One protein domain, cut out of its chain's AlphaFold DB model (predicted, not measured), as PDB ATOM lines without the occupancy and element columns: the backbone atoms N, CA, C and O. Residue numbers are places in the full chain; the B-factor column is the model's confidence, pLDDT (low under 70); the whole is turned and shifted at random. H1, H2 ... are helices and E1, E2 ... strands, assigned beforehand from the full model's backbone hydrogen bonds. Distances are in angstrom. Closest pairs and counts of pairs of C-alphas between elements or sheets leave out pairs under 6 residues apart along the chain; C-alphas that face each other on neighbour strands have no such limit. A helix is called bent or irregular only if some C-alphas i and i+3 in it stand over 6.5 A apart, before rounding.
ATOM      1  N   VAL A 368     156.012  60.126  45.236       87.19
ATOM      2  CA  VAL A 368     155.476  59.097  46.138       87.19
ATOM      3  C   VAL A 368     156.545  58.048  46.452       87.19
ATOM      4  O   VAL A 368     156.649  57.627  47.601       87.19
ATOM      5  N   GLY A 369     157.358  57.649  45.469       84.56
ATOM      6  CA  GLY A 369     158.487  56.739  45.678       84.56
ATOM      7  C   GLY A 369     159.528  57.308  46.645       84.56
ATOM      8  O   GLY A 369     159.880  56.647  47.618       84.56
ATOM      9  N   GLU A 370     159.944  58.560  46.445       86.19
ATOM     10  CA  GLU A 370     160.895  59.263  47.320       86.19
ATOM     11  C   GLU A 370     160.355  59.397  48.755       86.19
ATOM     12  O   GLU A 370     161.071  59.162  49.731       86.19
ATOM     13  N   MET A 371     159.060  59.702  48.907       89.62
ATOM     14  CA  MET A 371     158.405  59.733  50.219       89.62
ATOM     15  C   MET A 371     158.501  58.380  50.942       89.62
ATOM     16  O   MET A 371     158.677  58.354  52.162       89.62
ATOM     17  N   LEU A 372     158.359  57.265  50.222       87.31
ATOM     18  CA  LEU A 372     158.403  55.925  50.809       87.31
ATOM     19  C   LEU A 372     159.828  55.467  51.129       87.31
ATOM     20  O   LEU A 372     160.038  54.893  52.200       87.31
ATOM     21  N   GLU A 373     160.799  55.790  50.274       84.81
ATOM     22  CA  GLU A 373     162.227  55.543  50.519       84.81
ATOM     23  C   GLU A 373     162.687  56.211  51.826       84.81
ATOM     24  O   GLU A 373     163.341  55.588  52.665       84.81
ATOM     25  N   HIS A 374     162.241  57.449  52.060       87.12
ATOM     26  CA  HIS A 374     162.585  58.237  53.245       87.12
ATOM     27  C   HIS A 374     161.525  58.201  54.357       87.12
ATOM     28  O   HIS A 374     161.572  59.010  55.290       87.12
ATOM     29  N   TRP A 375     160.567  57.266  54.310       87.38
ATOM     30  CA  TRP A 375     159.398  57.251  55.201       87.38
ATOM     31  C   TRP A 375     159.763  57.374  56.688       87.38
ATOM     32  O   TRP A 375     159.206  58.204  57.405       87.38
ATOM     33  N   GLU A 376     160.721  56.579  57.174       85.06
ATOM     34  CA  GLU A 376     161.123  56.576  58.591       85.06
ATOM     35  C   GLU A 376     161.791  57.883  59.036       85.06
ATOM     36  O   GLU A 376     161.688  58.266  60.202       85.06
ATOM     37  N   GLU A 377     162.514  58.542  58.136       86.94
ATOM     38  CA  GLU A 377     163.224  59.793  58.408       86.94
ATOM     39  C   GLU A 377     162.238  60.961  58.409       86.94
ATOM     40  O   GLU A 377     162.188  61.736  59.369       86.94
ATOM     41  N   ILE A 378     161.377  61.027  57.386       88.25
ATOM     42  CA  ILE A 378     160.356  62.069  57.246       88.25
ATOM     43  C   ILE A 378     159.345  61.980  58.387       88.25
ATOM     44  O   ILE A 378     159.034  62.996  59.005       88.25
ATOM     45  N   THR A 379     158.843  60.783  58.709       87.75
ATOM     46  CA  THR A 379     157.866  60.608  59.797       87.75
ATOM     47  C   THR A 379     158.434  61.037  61.145       87.75
ATOM     48  O   THR A 379     157.762  61.776  61.864       87.75
ATOM     49  N   ARG A 380     159.681  60.667  61.472       86.44
ATOM     50  CA  ARG A 380     160.356  61.133  62.696       86.44
ATOM     51  C   ARG A 380     160.502  62.648  62.719       86.44
ATOM     52  O   ARG A 380     160.214  63.269  63.739       86.44
ATOM     53  N   ALA A 381     160.901  63.259  61.608       85.06
ATOM     54  CA  ALA A 381     161.064  64.704  61.546       85.06
ATOM     55  C   ALA A 381     159.725  65.460  61.651       85.06
ATOM     56  O   ALA A 381     159.636  66.457  62.370       85.06
ATOM     57  N   VAL A 382     158.663  64.956  61.008       86.88
ATOM     58  CA  VAL A 382     157.288  65.463  61.162       86.88
ATOM     59  C   VAL A 382     156.851  65.378  62.624       86.88
ATOM     60  O   VAL A 382     156.350  66.362  63.165       86.88
ATOM     61  N   ASN A 383     157.086  64.245  63.287       87.25
ATOM     62  CA  ASN A 383     156.708  64.047  64.685       87.25
ATOM     63  C   ASN A 383     157.486  64.991  65.629       87.25
ATOM     64  O   ASN A 383     156.875  65.631  66.479       87.25
ATOM     65  N   LYS A 384     158.804  65.175  65.438       83.25
ATOM     66  CA  LYS A 384     159.611  66.125  66.241       83.25
ATOM     67  C   LYS A 384     159.144  67.573  66.110       83.25
ATOM     68  O   LYS A 384     159.192  68.330  67.077       83.25
ATOM     69  N   LYS A 385     158.696  67.984  64.917       81.69
ATOM     70  CA  LYS A 385     158.135  69.332  64.718       81.69
ATOM     71  C   LYS A 385     156.872  69.547  65.545       81.69
ATOM     72  O   LYS A 385     156.658  70.654  66.026       81.69
ATOM     73  N   VAL A 386     156.067  68.500  65.727       79.00
ATOM     74  CA  VAL A 386     154.867  68.553  66.569       79.00
ATOM     75  C   VAL A 386     155.236  68.692  68.047       79.00
ATOM     76  O   VAL A 386     154.598  69.477  68.739       79.00
ATOM     77  N   THR A 387     156.261  67.981  68.532       75.00
ATOM     78  CA  THR A 387     156.628  68.001  69.960       75.00
ATOM     79  C   THR A 387     157.428  69.234  70.373       75.00
ATOM     80  O   THR A 387     157.217  69.752  71.466       75.00
ATOM     81  N   ASN A 388     158.338  69.718  69.523       74.75
ATOM     82  CA  ASN A 388     159.367  70.682  69.938       74.75
ATOM     83  C   ASN A 388     159.168  72.094  69.363       74.75
ATOM     84  O   ASN A 388     160.067  72.921  69.471       74.75
ATOM     85  N   GLY A 389     158.049  72.390  68.694       63.53
ATOM     86  CA  GLY A 389     157.786  73.724  68.124       63.53
ATOM     87  C   GLY A 389     158.653  74.110  66.910       63.53
ATOM     88  O   GLY A 389     158.375  75.120  66.276       63.53
ATOM     89  N   GLY A 390     159.625  73.267  66.538       53.75
ATOM     90  CA  GLY A 390     160.245  73.195  65.215       53.75
ATOM     91  C   GLY A 390     161.611  73.869  65.053       53.75
ATOM     92  O   GLY A 390     161.677  75.059  64.794       53.75
ATOM     93  N   GLU A 391     162.668  73.055  64.981       47.19
ATOM     94  CA  GLU A 391     163.797  73.245  64.056       47.19
ATOM     95  C   GLU A 391     164.177  71.860  63.516       47.19
ATOM     96  O   GLU A 391     164.677  70.993  64.230       47.19
ATOM     97  N   GLY A 392     163.836  71.599  62.259       50.69
ATOM     98  CA  GLY A 392     164.150  70.343  61.593       50.69
ATOM     99  C   GLY A 392     164.131  70.552  60.091       50.69
ATOM    100  O   GLY A 392     163.090  70.904  59.521       50.69
ATOM    101  N   GLU A 393     165.284  70.356  59.458       55.12
ATOM    102  CA  GLU A 393     165.421  70.347  58.007       55.12
ATOM    103  C   GLU A 393     164.780  69.063  57.472       55.12
ATOM    104  O   GLU A 393     165.298  67.959  57.593       55.12
ATOM    105  N   THR A 394     163.579  69.193  56.927       58.00
ATOM    106  CA  THR A 394     162.937  68.152  56.121       58.00
ATOM    107  C   THR A 394     162.382  68.868  54.912       58.00
ATOM    108  O   THR A 394     161.775  69.931  55.114       58.00
ATOM    109  N   PRO A 395     162.543  68.336  53.690       61.62
ATOM    110  CA  PRO A 395     161.909  68.916  52.519       61.62
ATOM    111  C   PRO A 395     160.424  69.142  52.810       61.62
ATOM    112  O   PRO A 395     159.684  68.201  53.111       61.62
ATOM    113  N   GLN A 396     159.995  70.408  52.783       77.19
ATOM    114  CA  GLN A 396     158.653  70.816  53.210       77.19
ATOM    115  C   GLN A 396     157.565  70.045  52.448       77.19
ATOM    116  O   GLN A 396     156.514  69.739  53.006       77.19
ATOM    117  N   ARG A 397     157.866  69.660  51.203       83.44
ATOM    118  CA  ARG A 397     156.994  68.884  50.323       83.44
ATOM    119  C   ARG A 397     156.817  67.425  50.760       83.44
ATOM    120  O   ARG A 397     155.683  66.994  50.922       83.44
ATOM    121  N   LEU A 398     157.895  66.685  51.033       85.81
ATOM    122  CA  LEU A 398     157.802  65.285  51.488       85.81
ATOM    123  C   LEU A 398     157.095  65.175  52.847       85.81
ATOM    124  O   LEU A 398     156.267  64.291  53.063       85.81
ATOM    125  N   ALA A 399     157.350  66.132  53.744       86.69
ATOM    126  CA  ALA A 399     156.635  66.230  55.014       86.69
ATOM    127  C   ALA A 399     155.121  66.448  54.813       86.69
ATOM    128  O   ALA A 399     154.314  65.806  55.485       86.69
ATOM    129  N   GLN A 400     154.723  67.312  53.870       87.25
ATOM    130  CA  GLN A 400     153.312  67.509  53.516       87.25
ATOM    131  C   GLN A 400     152.673  66.234  52.960       87.25
ATOM    132  O   GLN A 400     151.538  65.931  53.320       87.25
ATOM    133  N   MET A 401     153.388  65.465  52.134       90.50
ATOM    134  CA  MET A 401     152.882  64.197  51.596       90.50
ATOM    135  C   MET A 401     152.614  63.172  52.701       90.50
ATOM    136  O   MET A 401     151.537  62.580  52.726       90.50
ATOM    137  N   VAL A 402     153.530  63.026  53.666       90.56
ATOM    138  CA  VAL A 402     153.324  62.149  54.833       90.56
ATOM    139  C   VAL A 402     152.115  62.591  55.660       90.56
ATOM    140  O   VAL A 402     151.311  61.753  56.069       90.56
ATOM    141  N   ILE A 403     151.942  63.897  55.885       88.19
ATOM    142  CA  ILE A 403     150.775  64.434  56.604       88.19
ATOM    143  C   ILE A 403     149.480  64.108  55.846       88.19
ATOM    144  O   ILE A 403     148.564  63.535  56.432       88.19
ATOM    145  N   ARG A 404     149.431  64.384  54.536       88.56
ATOM    146  CA  ARG A 404     148.281  64.077  53.668       88.56
ATOM    147  C   ARG A 404     147.950  62.589  53.653       88.56
ATOM    148  O   ARG A 404     146.780  62.220  53.733       88.56
ATOM    149  N   TYR A 405     148.968  61.737  53.565       91.00
ATOM    150  CA  TYR A 405     148.796  60.292  53.625       91.00
ATOM    151  C   TYR A 405     148.136  59.871  54.942       91.00
ATOM    152  O   TYR A 405     147.138  59.156  54.920       91.00
ATOM    153  N   ARG A 406     148.652  60.346  56.082       88.94
ATOM    154  CA  ARG A 406     148.124  60.020  57.417       88.94
ATOM    155  C   ARG A 406     146.679  60.487  57.597       88.94
ATOM    156  O   ARG A 406     145.850  59.738  58.107       88.94
ATOM    157  N   GLU A 407     146.359  61.696  57.136       86.38
ATOM    158  CA  GLU A 407     144.990  62.231  57.136       86.38
ATOM    159  C   GLU A 407     144.037  61.347  56.324       86.38
ATOM    160  O   GLU A 407     142.955  61.008  56.798       86.38
ATOM    161  N   ARG A 408     144.450  60.916  55.125       87.25
ATOM    162  CA  ARG A 408     143.659  60.022  54.266       87.25
ATOM    163  C   ARG A 408     143.488  58.650  54.856       87.25
ATOM    164  O   ARG A 408     142.384  58.128  54.861       87.25
ATOM    165  N   PHE A 409     144.571  58.070  55.343       87.12
ATOM    166  CA  PHE A 409     144.551  56.777  55.992       87.12
ATOM    167  C   PHE A 409     143.541  56.771  57.147       87.12
ATOM    168  O   PHE A 409     142.631  55.942  57.175       87.12
ATOM    169  N   CYS A 410     143.644  57.757  58.040       82.06
ATOM    170  CA  CYS A 410     142.742  57.914  59.174       82.06
ATOM    171  C   CYS A 410     141.298  58.205  58.730       82.06
ATOM    172  O   CYS A 410     140.366  57.552  59.193       82.06
ATOM    173  N   GLY A 411     141.101  59.101  57.760       79.06
ATOM    174  CA  GLY A 411     139.784  59.377  57.189       79.06
ATOM    175  C   GLY A 411     139.149  58.154  56.521       79.06
ATOM    176  O   GLY A 411     137.953  57.931  56.673       79.06
ATOM    177  N   ASN A 412     139.926  57.329  55.818       80.94
ATOM    178  CA  ASN A 412     139.435  56.112  55.173       80.94
ATOM    179  C   ASN A 412     139.060  55.040  56.208       80.94
ATOM    180  O   ASN A 412     138.042  54.368  56.036       80.94
ATOM    181  N   LEU A 413     139.833  54.916  57.295       77.19
ATOM    182  CA  LEU A 413     139.474  54.061  58.428       77.19
ATOM    183  C   LEU A 413     138.105  54.447  58.995       77.19
ATOM    184  O   LEU A 413     137.209  53.607  59.040       77.19
ATOM    185  N   VAL A 414     137.936  55.719  59.367       72.88
ATOM    186  CA  VAL A 414     136.720  56.230  60.022       72.88
ATOM    187  C   VAL A 414     135.504  56.180  59.109       72.88
ATOM    188  O   VAL A 414     134.436  55.758  59.532       72.88
ATOM    189  N   ASN A 415     135.653  56.599  57.853       71.75
ATOM    190  CA  ASN A 415     134.506  56.783  56.965       71.75
ATOM    191  C   ASN A 415     134.092  55.510  56.222       71.75
ATOM    192  O   ASN A 415     132.958  55.430  55.756       71.75
ATOM    193  N   PHE A 416     134.992  54.531  56.068       70.56
ATOM    194  CA  PHE A 416     134.718  53.339  55.260       70.56
ATOM    195  C   PHE A 416     134.995  52.048  56.009       70.56
ATOM    196  O   PHE A 416     134.105  51.209  56.127       70.56
ATOM    197  N   CYS A 417     136.211  51.872  56.519       72.69
ATOM    198  CA  CYS A 417     136.622  50.581  57.053       72.69
ATOM    199  C   CYS A 417     135.800  50.172  58.282       72.69
ATOM    200  O   CYS A 417     135.325  49.036  58.374       72.69
ATOM    201  N   ILE A 418     135.605  51.106  59.212       69.31
ATOM    202  CA  ILE A 418     134.890  50.819  60.450       69.31
ATOM    203  C   ILE A 418     133.365  50.707  60.232       69.31
ATOM    204  O   ILE A 418     132.790  49.714  60.674       69.31
ATOM    205  N   PRO A 419     132.694  51.573  59.449       64.62
ATOM    206  CA  PRO A 419     131.281  51.358  59.121       64.62
ATOM    207  C   PRO A 419     131.017  50.022  58.405       64.62
ATOM    208  O   PRO A 419     130.067  49.307  58.720       64.62
ATOM    209  N   ILE A 420     131.889  49.616  57.469       62.25
ATOM    210  CA  ILE A 420     131.794  48.296  56.813       62.25
ATOM    211  C   ILE A 420     131.900  47.173  57.849       62.25
ATOM    212  O   ILE A 420     131.228  46.147  57.762       62.25
ATOM    213  N   THR A 421     132.756  47.350  58.839       60.88
ATOM    214  CA  THR A 421     132.964  46.403  59.926       60.88
ATOM    215  C   THR A 421     131.727  46.211  60.800       60.88
ATOM    216  O   THR A 421     131.346  45.069  61.071       60.88
ATOM    217  N   GLU A 422     131.067  47.298  61.192       59.22
ATOM    218  CA  GLU A 422     129.831  47.259  61.980       59.22
ATOM    219  C   GLU A 422     128.723  46.500  61.236       59.22
ATOM    220  O   GLU A 422     128.050  45.640  61.808       59.22
ATOM    221  N   LEU A 423     128.604  46.722  59.921       57.47
ATOM    222  CA  LEU A 423     127.641  46.013  59.072       57.47
ATOM    223  C   LEU A 423     127.869  44.492  59.043       57.47
ATOM    224  O   LEU A 423     126.909  43.726  59.005       57.47
ATOM    225  N   ASN A 424     129.125  44.036  59.078       53.91
ATOM    226  CA  ASN A 424     129.464  42.607  59.000       53.91
ATOM    227  C   ASN A 424     129.273  41.843  60.300       53.91
ATOM    228  O   ASN A 424     129.079  40.630  60.290       53.91
ATOM    229  N   THR A 425     129.355  42.541  61.426       53.75
ATOM    230  CA  THR A 425     129.215  41.925  62.746       53.75
ATOM    231  C   THR A 425     127.757  41.794  63.177       53.75
ATOM    232  O   THR A 425     127.484  41.269  64.250       53.75
ATOM    233  N   SER A 426     126.796  42.203  62.332       48.66
ATOM    234  CA  SER A 426     125.356  42.179  62.641       48.66
ATOM    235  C   SER A 426     125.018  42.915  63.950       48.66
ATOM    236  O   SER A 426     124.130  42.492  64.686       48.66
ATOM    237  N   GLY A 427     125.776  43.965  64.293       43.22
ATOM    238  CA  GLY A 427     125.672  44.657  65.587       43.22
ATOM    239  C   GLY A 427     126.108  43.819  66.802       43.22
ATOM    240  O   GLY A 427     126.052  44.295  67.935       43.22
ATOM    241  N   GLY A 428     126.557  42.577  66.593       39.47
ATOM    242  CA  GLY A 428     127.219  41.765  67.599       39.47
ATOM    243  C   GLY A 428     128.602  42.338  67.844       39.47
ATOM    244  O   GLY A 428     129.530  42.052  67.094       39.47
ATOM    245  N   MET A 429     128.719  43.178  68.872       40.06
ATOM    246  CA  MET A 429     129.979  43.828  69.211       40.06
ATOM    247  C   MET A 429     131.130  42.814  69.225       40.06
ATOM    248  O   MET A 429     130.987  41.765  69.869       40.06
ATOM    249  N   PRO A 430     132.288  43.108  68.601       43.34
ATOM    250  CA  PRO A 430     133.504  42.408  68.973       43.34
ATOM    251  C   PRO A 430     133.660  42.603  70.483       43.34
ATOM    252  O   PRO A 430     133.755  43.730  70.970       43.34
ATOM    253  N   GLN A 431     133.552  41.514  71.249       39.72
ATOM    254  CA  GLN A 431     133.688  41.572  72.699       39.72
ATOM    255  C   GLN A 431     134.985  42.311  73.014       39.72
ATOM    256  O   GLN A 431     136.044  41.887  72.557       39.72
ATOM    257  N   ARG A 432     134.863  43.419  73.760       38.97
ATOM    258  CA  ARG A 432     135.955  44.253  74.272       38.97
ATOM    259  C   ARG A 432     137.214  43.428  74.525       38.97
ATOM    260  O   ARG A 432     137.392  42.841  75.589       38.97
ATOM    261  N   GLN A 433     138.130  43.458  73.575       42.50
ATOM    262  CA  GLN A 433     139.536  43.294  73.872       42.50
ATOM    263  C   GLN A 433     140.134  44.684  73.702       42.50
ATOM    264  O   GLN A 433     140.733  44.998  72.681       42.50
ATOM    265  N   GLU A 434     139.940  45.516  74.736       41.59
ATOM    266  CA  GLU A 434     140.410  46.911  74.884       41.59
ATOM    267  C   GLU A 434     141.916  47.104  74.604       41.59
ATOM    268  O   GLU A 434     142.399  48.222  74.627       41.59
ATOM    269  N   ARG A 435     142.671  46.035  74.319       39.44
ATOM    270  CA  ARG A 435     144.117  46.049  74.059       39.44
ATOM    271  C   ARG A 435     144.527  45.489  72.698       39.44
ATOM    272  O   ARG A 435     145.715  45.434  72.406       39.44
ATOM    273  N   LEU A 436     143.591  45.016  71.871       41.41
ATOM    274  CA  LEU A 436     143.955  44.419  70.581       41.41
ATOM    275  C   LEU A 436     144.207  45.472  69.503       41.41
ATOM    276  O   LEU A 436     145.084  45.266  68.673       41.41
ATOM    277  N   TYR A 437     143.529  46.618  69.545       46.12
ATOM    278  CA  TYR A 437     143.694  47.693  68.558       46.12
ATOM    279  C   TYR A 437     145.037  48.429  68.667       46.12
ATOM    280  O   TYR A 437     145.642  48.774  67.651       46.12
ATOM    281  N   GLU A 438     145.533  48.626  69.891       42.62
ATOM    282  CA  GLU A 438     146.744  49.409  70.201       42.62
ATOM    283  C   GLU A 438     148.021  48.824  69.590       42.62
ATOM    284  O   GLU A 438     148.986  49.540  69.334       42.62
ATOM    285  N   HIS A 439     148.018  47.518  69.327       49.12
ATOM    286  CA  HIS A 439     149.168  46.789  68.801       49.12
ATOM    287  C   HIS A 439     148.998  46.392  67.333       49.12
ATOM    288  O   HIS A 439     149.827  45.662  66.807       49.12
ATOM    289  N   GLN A 440     147.924  46.827  66.665       54.56
ATOM    290  CA  GLN A 440     147.606  46.363  65.315       54.56
ATOM    291  C   GLN A 440     147.815  47.405  64.216       54.56
ATOM    292  O   GLN A 440     147.884  47.034  63.054       54.56
ATOM    293  N   ILE A 441     147.934  48.695  64.525       66.19
ATOM    294  CA  ILE A 441     148.191  49.722  63.507       66.19
ATOM    295  C   ILE A 441     149.484  50.447  63.872       66.19
ATOM    296  O   ILE A 441     149.582  50.965  64.986       66.19
ATOM    297  N   PRO A 442     150.483  50.526  62.968       73.00
ATOM    298  CA  PRO A 442     151.692  51.284  63.249       73.00
ATOM    299  C   PRO A 442     151.329  52.734  63.579       73.00
ATOM    300  O   PRO A 442     150.768  53.438  62.742       73.00
ATOM    301  N   LEU A 443     151.683  53.206  64.776       78.06
ATOM    302  CA  LEU A 443     151.305  54.544  65.257       78.06
ATOM    303  C   LEU A 443     151.735  55.676  64.306       78.06
ATOM    304  O   LEU A 443     151.101  56.725  64.234       78.06
ATOM    305  N   ASN A 444     152.777  55.437  63.504       79.50
ATOM    306  CA  ASN A 444     153.243  56.341  62.455       79.50
ATOM    307  C   ASN A 444     152.271  56.531  61.276       79.50
ATOM    308  O   ASN A 444     152.581  57.329  60.391       79.50
ATOM    309  N   PHE A 445     151.143  55.821  61.231       80.69
ATOM    310  CA  PHE A 445     150.106  55.970  60.205       80.69
ATOM    311  C   PHE A 445     149.013  56.945  60.636       80.69
ATOM    312  O   PHE A 445     148.311  57.491  59.786       80.69
ATOM    313  N   PHE A 446     148.892  57.213  61.936       82.00
ATOM    314  CA  PHE A 446     147.958  58.210  62.428       82.00
ATOM    315  C   PHE A 446     148.525  59.622  62.252       82.00
ATOM    316  O   PHE A 446     149.734  59.844  62.407       82.00
ATOM    317  N   PRO A 447     147.669  60.605  61.926       84.19
ATOM    318  CA  PRO A 447     148.057  62.002  62.000       84.19
ATOM    319  C   PRO A 447     148.307  62.372  63.466       84.19
ATOM    320  O   PRO A 447     147.747  61.765  64.377       84.19
ATOM    321  N   SER A 448     149.131  63.393  63.707       81.12
ATOM    322  CA  SER A 448     149.414  63.828  65.082       81.12
ATOM    323  C   SER A 448     148.171  64.328  65.804       81.12
ATOM    324  O   SER A 448     148.053  64.170  67.015       81.12
ATOM    325  N   HIS A 449     147.241  64.908  65.049       82.62
ATOM    326  CA  HIS A 449     145.965  65.389  65.540       82.62
ATOM    327  C   HIS A 449     144.855  65.021  64.568       82.62
ATOM    328  O   HIS A 449     145.083  64.946  63.359       82.62
ATOM    329  N   PHE A 450     143.644  64.901  65.090       78.88
ATOM    330  CA  PHE A 450     142.434  64.709  64.307       78.88
ATOM    331  C   PHE A 450     141.341  65.638  64.820       78.88
ATOM    332  O   PHE A 450     141.356  66.027  65.987       78.88
ATOM    333  N   SER A 451     140.437  66.047  63.934       75.62
ATOM    334  CA  SER A 451     139.341  66.942  64.307       75.62
ATOM    335  C   SER A 451     138.105  66.109  64.618       75.62
ATOM    336  O   SER A 451     137.608  65.416  63.733       75.62
ATOM    337  N   PHE A 452     137.617  66.182  65.854       67.19
ATOM    338  CA  PHE A 452     136.336  65.601  66.258       67.19
ATOM    339  C   PHE A 452     135.334  66.707  66.555       67.19
ATOM    340  O   PHE A 452     135.744  67.763  67.020       67.19
ATOM    341  N   PRO A 453     134.031  66.490  66.343       63.12
ATOM    342  CA  PRO A 453     133.029  67.367  66.927       63.12
ATOM    343  C   PRO A 453     133.096  67.279  68.462       63.12
ATOM    344  O   PRO A 453     133.082  66.181  69.021       63.12
ATOM    345  N   ASN A 454     133.182  68.422  69.136       70.19
ATOM    346  CA  ASN A 454     133.073  68.523  70.592       70.19
ATOM    347  C   ASN A 454     131.608  68.355  71.050       70.19
ATOM    348  O   ASN A 454     130.710  68.129  70.239       70.19
ATOM    349  N   GLU A 455     131.338  68.487  72.354       65.44
ATOM    350  CA  GLU A 455     129.976  68.377  72.915       65.44
ATOM    351  C   GLU A 455     128.984  69.406  72.332       65.44
ATOM    352  O   GLU A 455     127.776  69.176  72.346       65.44
ATOM    353  N   ALA A 456     129.487  70.514  71.780       67.94
ATOM    354  CA  ALA A 456     128.703  71.532  71.083       67.94
ATOM    355  C   ALA A 456     128.583  71.281  69.563       67.94
ATOM    356  O   ALA A 456     127.935  72.055  68.862       67.94
ATOM    357  N   GLY A 457     129.183  70.205  69.043       63.59
ATOM    358  CA  GLY A 457     129.203  69.860  67.621       63.59
ATOM    359  C   GLY A 457     130.266  70.595  66.795       63.59
ATOM    360  O   GLY A 457     130.310  70.416  65.577       63.59
ATOM    361  N   GLU A 458     131.130  71.395  67.420       70.44
ATOM    362  CA  GLU A 458     132.177  72.160  66.736       70.44
ATOM    363  C   GLU A 458     133.465  71.339  66.569       70.44
ATOM    364  O   GLU A 458     133.812  70.566  67.461       70.44
ATOM    365  N   PRO A 459     134.226  71.502  65.469       72.12
ATOM    366  CA  PRO A 459     135.475  70.772  65.270       72.12
ATOM    367  C   PRO A 459     136.545  71.157  66.304       72.12
ATOM    368  O   PRO A 459     137.114  72.245  66.264       72.12
ATOM    369  N   GLU A 460     136.879  70.227  67.189       75.94
ATOM    370  CA  GLU A 460     137.988  70.299  68.129       75.94
ATOM    371  C   GLU A 460     139.148  69.424  67.648       75.94
ATOM    372  O   GLU A 460     139.009  68.224  67.392       75.94
ATOM    373  N   ARG A 461     140.326  70.039  67.523       81.00
ATOM    374  CA  ARG A 461     141.548  69.357  67.108       81.00
ATOM    375  C   ARG A 461     142.237  68.746  68.325       81.00
ATOM    376  O   ARG A 461     142.871  69.457  69.097       81.00
ATOM    377  N   VAL A 462     142.171  67.426  68.444       81.12
ATOM    378  CA  VAL A 462     142.758  66.672  69.563       81.12
ATOM    379  C   VAL A 462     143.964  65.852  69.100       81.12
ATOM    380  O   VAL A 462     143.974  65.368  67.963       81.12
ATOM    381  N   PRO A 463     144.998  65.686  69.942       85.19
ATOM    382  CA  PRO A 463     146.137  64.833  69.622       85.19
ATOM    383  C   PRO A 463     145.718  63.358  69.617       85.19
ATOM    384  O   PRO A 463     144.967  62.945  70.497       85.19
ATOM    385  N   LEU A 464     146.215  62.554  68.671       83.06
ATOM    386  CA  LEU A 464     145.911  61.112  68.600       83.06
ATOM    387  C   LEU A 464     147.027  60.214  69.142       83.06
ATOM    388  O   LEU A 464     146.758  59.107  69.602       83.06
ATOM    389  N   VAL A 465     148.276  60.665  69.042       85.50
ATOM    390  CA  VAL A 465     149.473  59.867  69.325       85.50
ATOM    391  C   VAL A 465     150.438  60.694  70.168       85.50
ATOM    392  O   VAL A 465     150.675  61.866  69.869       85.50
ATOM    393  N   ASN A 466     151.011  60.069  71.194       84.69
ATOM    394  CA  ASN A 466     152.131  60.600  71.959       84.69
ATOM    395  C   ASN A 466     153.450  60.275  71.246       84.69
ATOM    396  O   ASN A 466     153.617  59.198  70.669       84.69
ATOM    397  N   TYR A 467     154.403  61.206  71.295       84.94
ATOM    398  CA  TYR A 467     155.711  61.051  70.664       84.94
ATOM    399  C   TYR A 467     156.826  61.329  71.665       84.94
ATOM    400  O   TYR A 467     156.739  62.258  72.469       84.94
ATOM    401  N   ASP A 468     157.905  60.565  71.552       85.56
ATOM    402  CA  ASP A 468     159.154  60.848  72.240       85.56
ATOM    403  C   ASP A 468     159.772  62.138  71.675       85.56
ATOM    404  O   ASP A 468     160.020  62.254  70.470       85.56
ATOM    405  N   SER A 469     160.006  63.123  72.541       81.19
ATOM    406  CA  SER A 469     160.435  64.468  72.143       81.19
ATOM    407  C   SER A 469     161.853  64.521  71.565       81.19
ATOM    408  O   SER A 469     162.168  65.432  70.799       81.19
ATOM    409  N   GLU A 470     162.724  63.566  71.904       83.44
ATOM    410  CA  GLU A 470     164.114  63.540  71.433       83.44
ATOM    411  C   GLU A 470     164.238  62.848  70.073       83.44
ATOM    412  O   GLU A 470     164.950  63.308  69.172       83.44
ATOM    413  N   THR A 471     163.521  61.742  69.898       82.31
ATOM    414  CA  THR A 471     163.639  60.840  68.748       82.31
ATOM    415  C   THR A 471     162.531  61.033  67.716       82.31
ATOM    416  O   THR A 471     162.743  60.714  66.544       82.31
ATOM    417  N   GLY A 472     161.391  61.618  68.098       80.31
ATOM    418  CA  GLY A 472     160.190  61.718  67.262       80.31
ATOM    419  C   GLY A 472     159.497  60.372  67.049       80.31
ATOM    420  O   GLY A 472     158.671  60.234  66.145       80.31
ATOM    421  N   THR A 473     159.862  59.351  67.822       84.62
ATOM    422  CA  THR A 473     159.273  58.016  67.720       84.62
ATOM    423  C   THR A 473     157.902  58.030  68.399       84.62
ATOM    424  O   THR A 473     157.803  58.547  69.511       84.62
ATOM    425  N   PRO A 474     156.834  57.506  67.773       82.56
ATOM    426  CA  PRO A 474     155.549  57.392  68.452       82.56
ATOM    427  C   PRO A 474     155.650  56.396  69.611       82.56
ATOM    428  O   PRO A 474     156.214  55.314  69.442       82.56
ATOM    429  N   THR A 475     155.109  56.762  70.770       82.06
ATOM    430  CA  THR A 475     155.174  55.951  71.994       82.06
ATOM    431  C   THR A 475     153.875  55.190  72.233       82.06
ATOM    432  O   THR A 475     153.909  53.981  72.441       82.06
ATOM    433  N   GLU A 476     152.734  55.874  72.168       83.19
ATOM    434  CA  GLU A 476     151.406  55.316  72.461       83.19
ATOM    435  C   GLU A 476     150.288  56.176  71.848       83.19
ATOM    436  O   GLU A 476     150.532  57.293  71.384       83.19
ATOM    437  N   LEU A 477     149.058  55.658  71.838       81.75
ATOM    438  CA  LEU A 477     147.867  56.459  71.542       81.75
ATOM    439  C   LEU A 477     147.523  57.350  72.747       81.75
ATOM    440  O   LEU A 477     147.800  57.009  73.891       81.75
ATOM    441  N   THR A 478     146.912  58.502  72.492       84.00
ATOM    442  CA  THR A 478     146.285  59.323  73.541       84.00
ATOM    443  C   THR A 478     144.896  58.783  73.873       84.00
ATOM    444  O   THR A 478     144.332  58.024  73.088       84.00
ATOM    445  N   ASP A 479     144.251  59.252  74.946       80.75
ATOM    446  CA  ASP A 479     142.839  58.926  75.222       80.75
ATOM    447  C   ASP A 479     141.915  59.232  74.036       80.75
ATOM    448  O   ASP A 479     140.957  58.506  73.786       80.75
ATOM    449  N   ALA A 480     142.191  60.303  73.286       76.81
ATOM    450  CA  ALA A 480     141.450  60.627  72.073       76.81
ATOM    451  C   ALA A 480     141.775  59.665  70.920       76.81
ATOM    452  O   ALA A 480     140.872  59.307  70.172       76.81
ATOM    453  N   GLY A 481     143.020  59.199  70.807       77.75
ATOM    454  CA  GLY A 481     143.419  58.106  69.917       77.75
ATOM    455  C   GLY A 481     142.734  56.783  70.261       77.75
ATOM    456  O   GLY A 481     142.159  56.150  69.380       77.75
ATOM    457  N   HIS A 482     142.702  56.398  71.538       75.19
ATOM    458  CA  HIS A 482     141.959  55.226  72.000       75.19
ATOM    459  C   HIS A 482     140.469  55.393  71.733       75.19
ATOM    460  O   HIS A 482     139.844  54.486  71.195       75.19
ATOM    461  N   ARG A 483     139.895  56.566  72.030       71.31
ATOM    462  CA  ARG A 483     138.509  56.863  71.671       71.31
ATOM    463  C   ARG A 483     138.304  56.776  70.171       71.31
ATOM    464  O   ARG A 483     137.362  56.126  69.801       71.31
ATOM    465  N   LEU A 484     139.168  57.285  69.301       70.81
ATOM    466  CA  LEU A 484     139.001  57.103  67.854       70.81
ATOM    467  C   LEU A 484     138.913  55.625  67.454       70.81
ATOM    468  O   LEU A 484     138.110  55.251  66.609       70.81
ATOM    469  N   MET A 485     139.747  54.792  68.071       64.88
ATOM    470  CA  MET A 485     139.773  53.356  67.807       64.88
ATOM    471  C   MET A 485     138.575  52.615  68.429       64.88
ATOM    472  O   MET A 485     138.214  51.552  67.938       64.88
ATOM    473  N   MET A 486     137.954  53.174  69.477       56.00
ATOM    474  CA  MET A 486     136.887  52.542  70.274       56.00
ATOM    475  C   MET A 486     135.482  53.142  70.066       56.00
ATOM    476  O   MET A 486     134.490  52.436  70.180       56.00
ATOM    477  N   SER A 487     135.361  54.445  69.813       49.09
ATOM    478  CA  SER A 487     134.121  55.234  69.705       49.09
ATOM    479  C   SER A 487     133.407  54.997  68.386       49.09
ATOM    480  O   SER A 487     132.215  55.247  68.291       49.09
ATOM    481  N   VAL A 488     134.108  54.435  67.407       45.75
ATOM    482  CA  VAL A 488     133.533  53.903  66.170       45.75
ATOM    483  C   VAL A 488     133.070  52.442  66.368       45.75
ATOM    484  O   VAL A 488     133.118  51.614  65.473       45.75
ATOM    485  N   CYS A 489     132.700  52.096  67.603       32.84
ATOM    486  CA  CYS A 489     131.944  50.895  67.965       32.84
ATOM    487  C   CYS A 489     130.719  51.241  68.841       32.84
ATOM    488  O   CYS A 489     130.061  50.335  69.354       32.84
ATOM    489  N   TYR A 490     130.447  52.534  69.080       29.19
ATOM    490  CA  TYR A 490     129.466  53.004  70.070       29.19
ATOM    491  C   TYR A 490     128.527  54.119  69.578       29.19
ATOM    492  O   TYR A 490     127.748  54.620  70.391       29.19
ATOM    493  N   SER A 491     128.579  54.514  68.302       28.69
ATOM    494  CA  SER A 491     127.689  55.539  67.728       28.69
ATOM    495  C   SER A 491     126.566  54.943  66.897       28.69
ATOM    496  O   SER A 491     126.908  54.240  65.922       28.69
TER     497      SER A 491
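This is residues 368 to 491 of the 491 residues of an uncharacterized protein of Chlamydiae bacterium (UniProt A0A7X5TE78). One long helix, H3, makes the long axis; H1 and H2 meet its first part about perpendicular to it, and two small strand hairpins with the short helix H4 make a second side. The hairpin E3 E4 sits between H2 and H4, and residues 425 to 448 loop back from the far end of H3. The printed part has 124 residues, in order H1 H2 H3 E1 E2 E3 E4 H4; its class is mixed, and both two-stranded sheets are antiparallel. It is compact, with a radius of gyration of the C-alphas of 15.7 A and spans of 48 by 34 by 26 A.

Start with H1, residues 368 to 373, which touches H3, residues 396 to 424, closest at C-alphas 371 and 398, 5.7 A. H2, residues 375 to 388, touches H3 about perpendicular, at 84 degrees, closest at C-alphas 378 and 399, 6.0 A; H3 touches H1 and H2 with its residues 398 to 402 alone. Next find the hairpin of E1, residues 449 to 453, and E2, residues 459 to 463, with N 450 and O 462 at 2.9 A, within hydrogen-bond range. E2 runs on into E3, residues 465 to 467, at 41 degrees; E3 forms a hairpin with E4, residues 474 to 477, with N 466 and O 476 at 2.8 A. The closest C-alphas of H2 and E3 are 383 and 467, 6.8 A. H4, residues 479 to 487, is near H3; its closest C-alpha pair with E2 is 480 and 462, 6.7 A. Every O i to N i+4 pair is within range in H1, H2 and H4, and 23 of 25 in H3.

Find C-alpha 368 at (155.476, 59.097, 46.138), where H1 begins. H2 is 19.9 A long. H3 runs 41.0 A from (158.653, 70.816, 53.210) and is irregular, only just: C-alphas 415 and 418 are 6.9 A apart. H4 spans 11.0 A, ending at (134.121, 55.234, 69.705).

The C-alphas of Glu 391 and Ser 426 are the two farthest apart, 49.4 A. The printed part has no cut, and H3 to E1 is the long link. In the printed part of this predicted model 43 residues have a pLDDT under 70, among them 418 to 441 and 485 to 491.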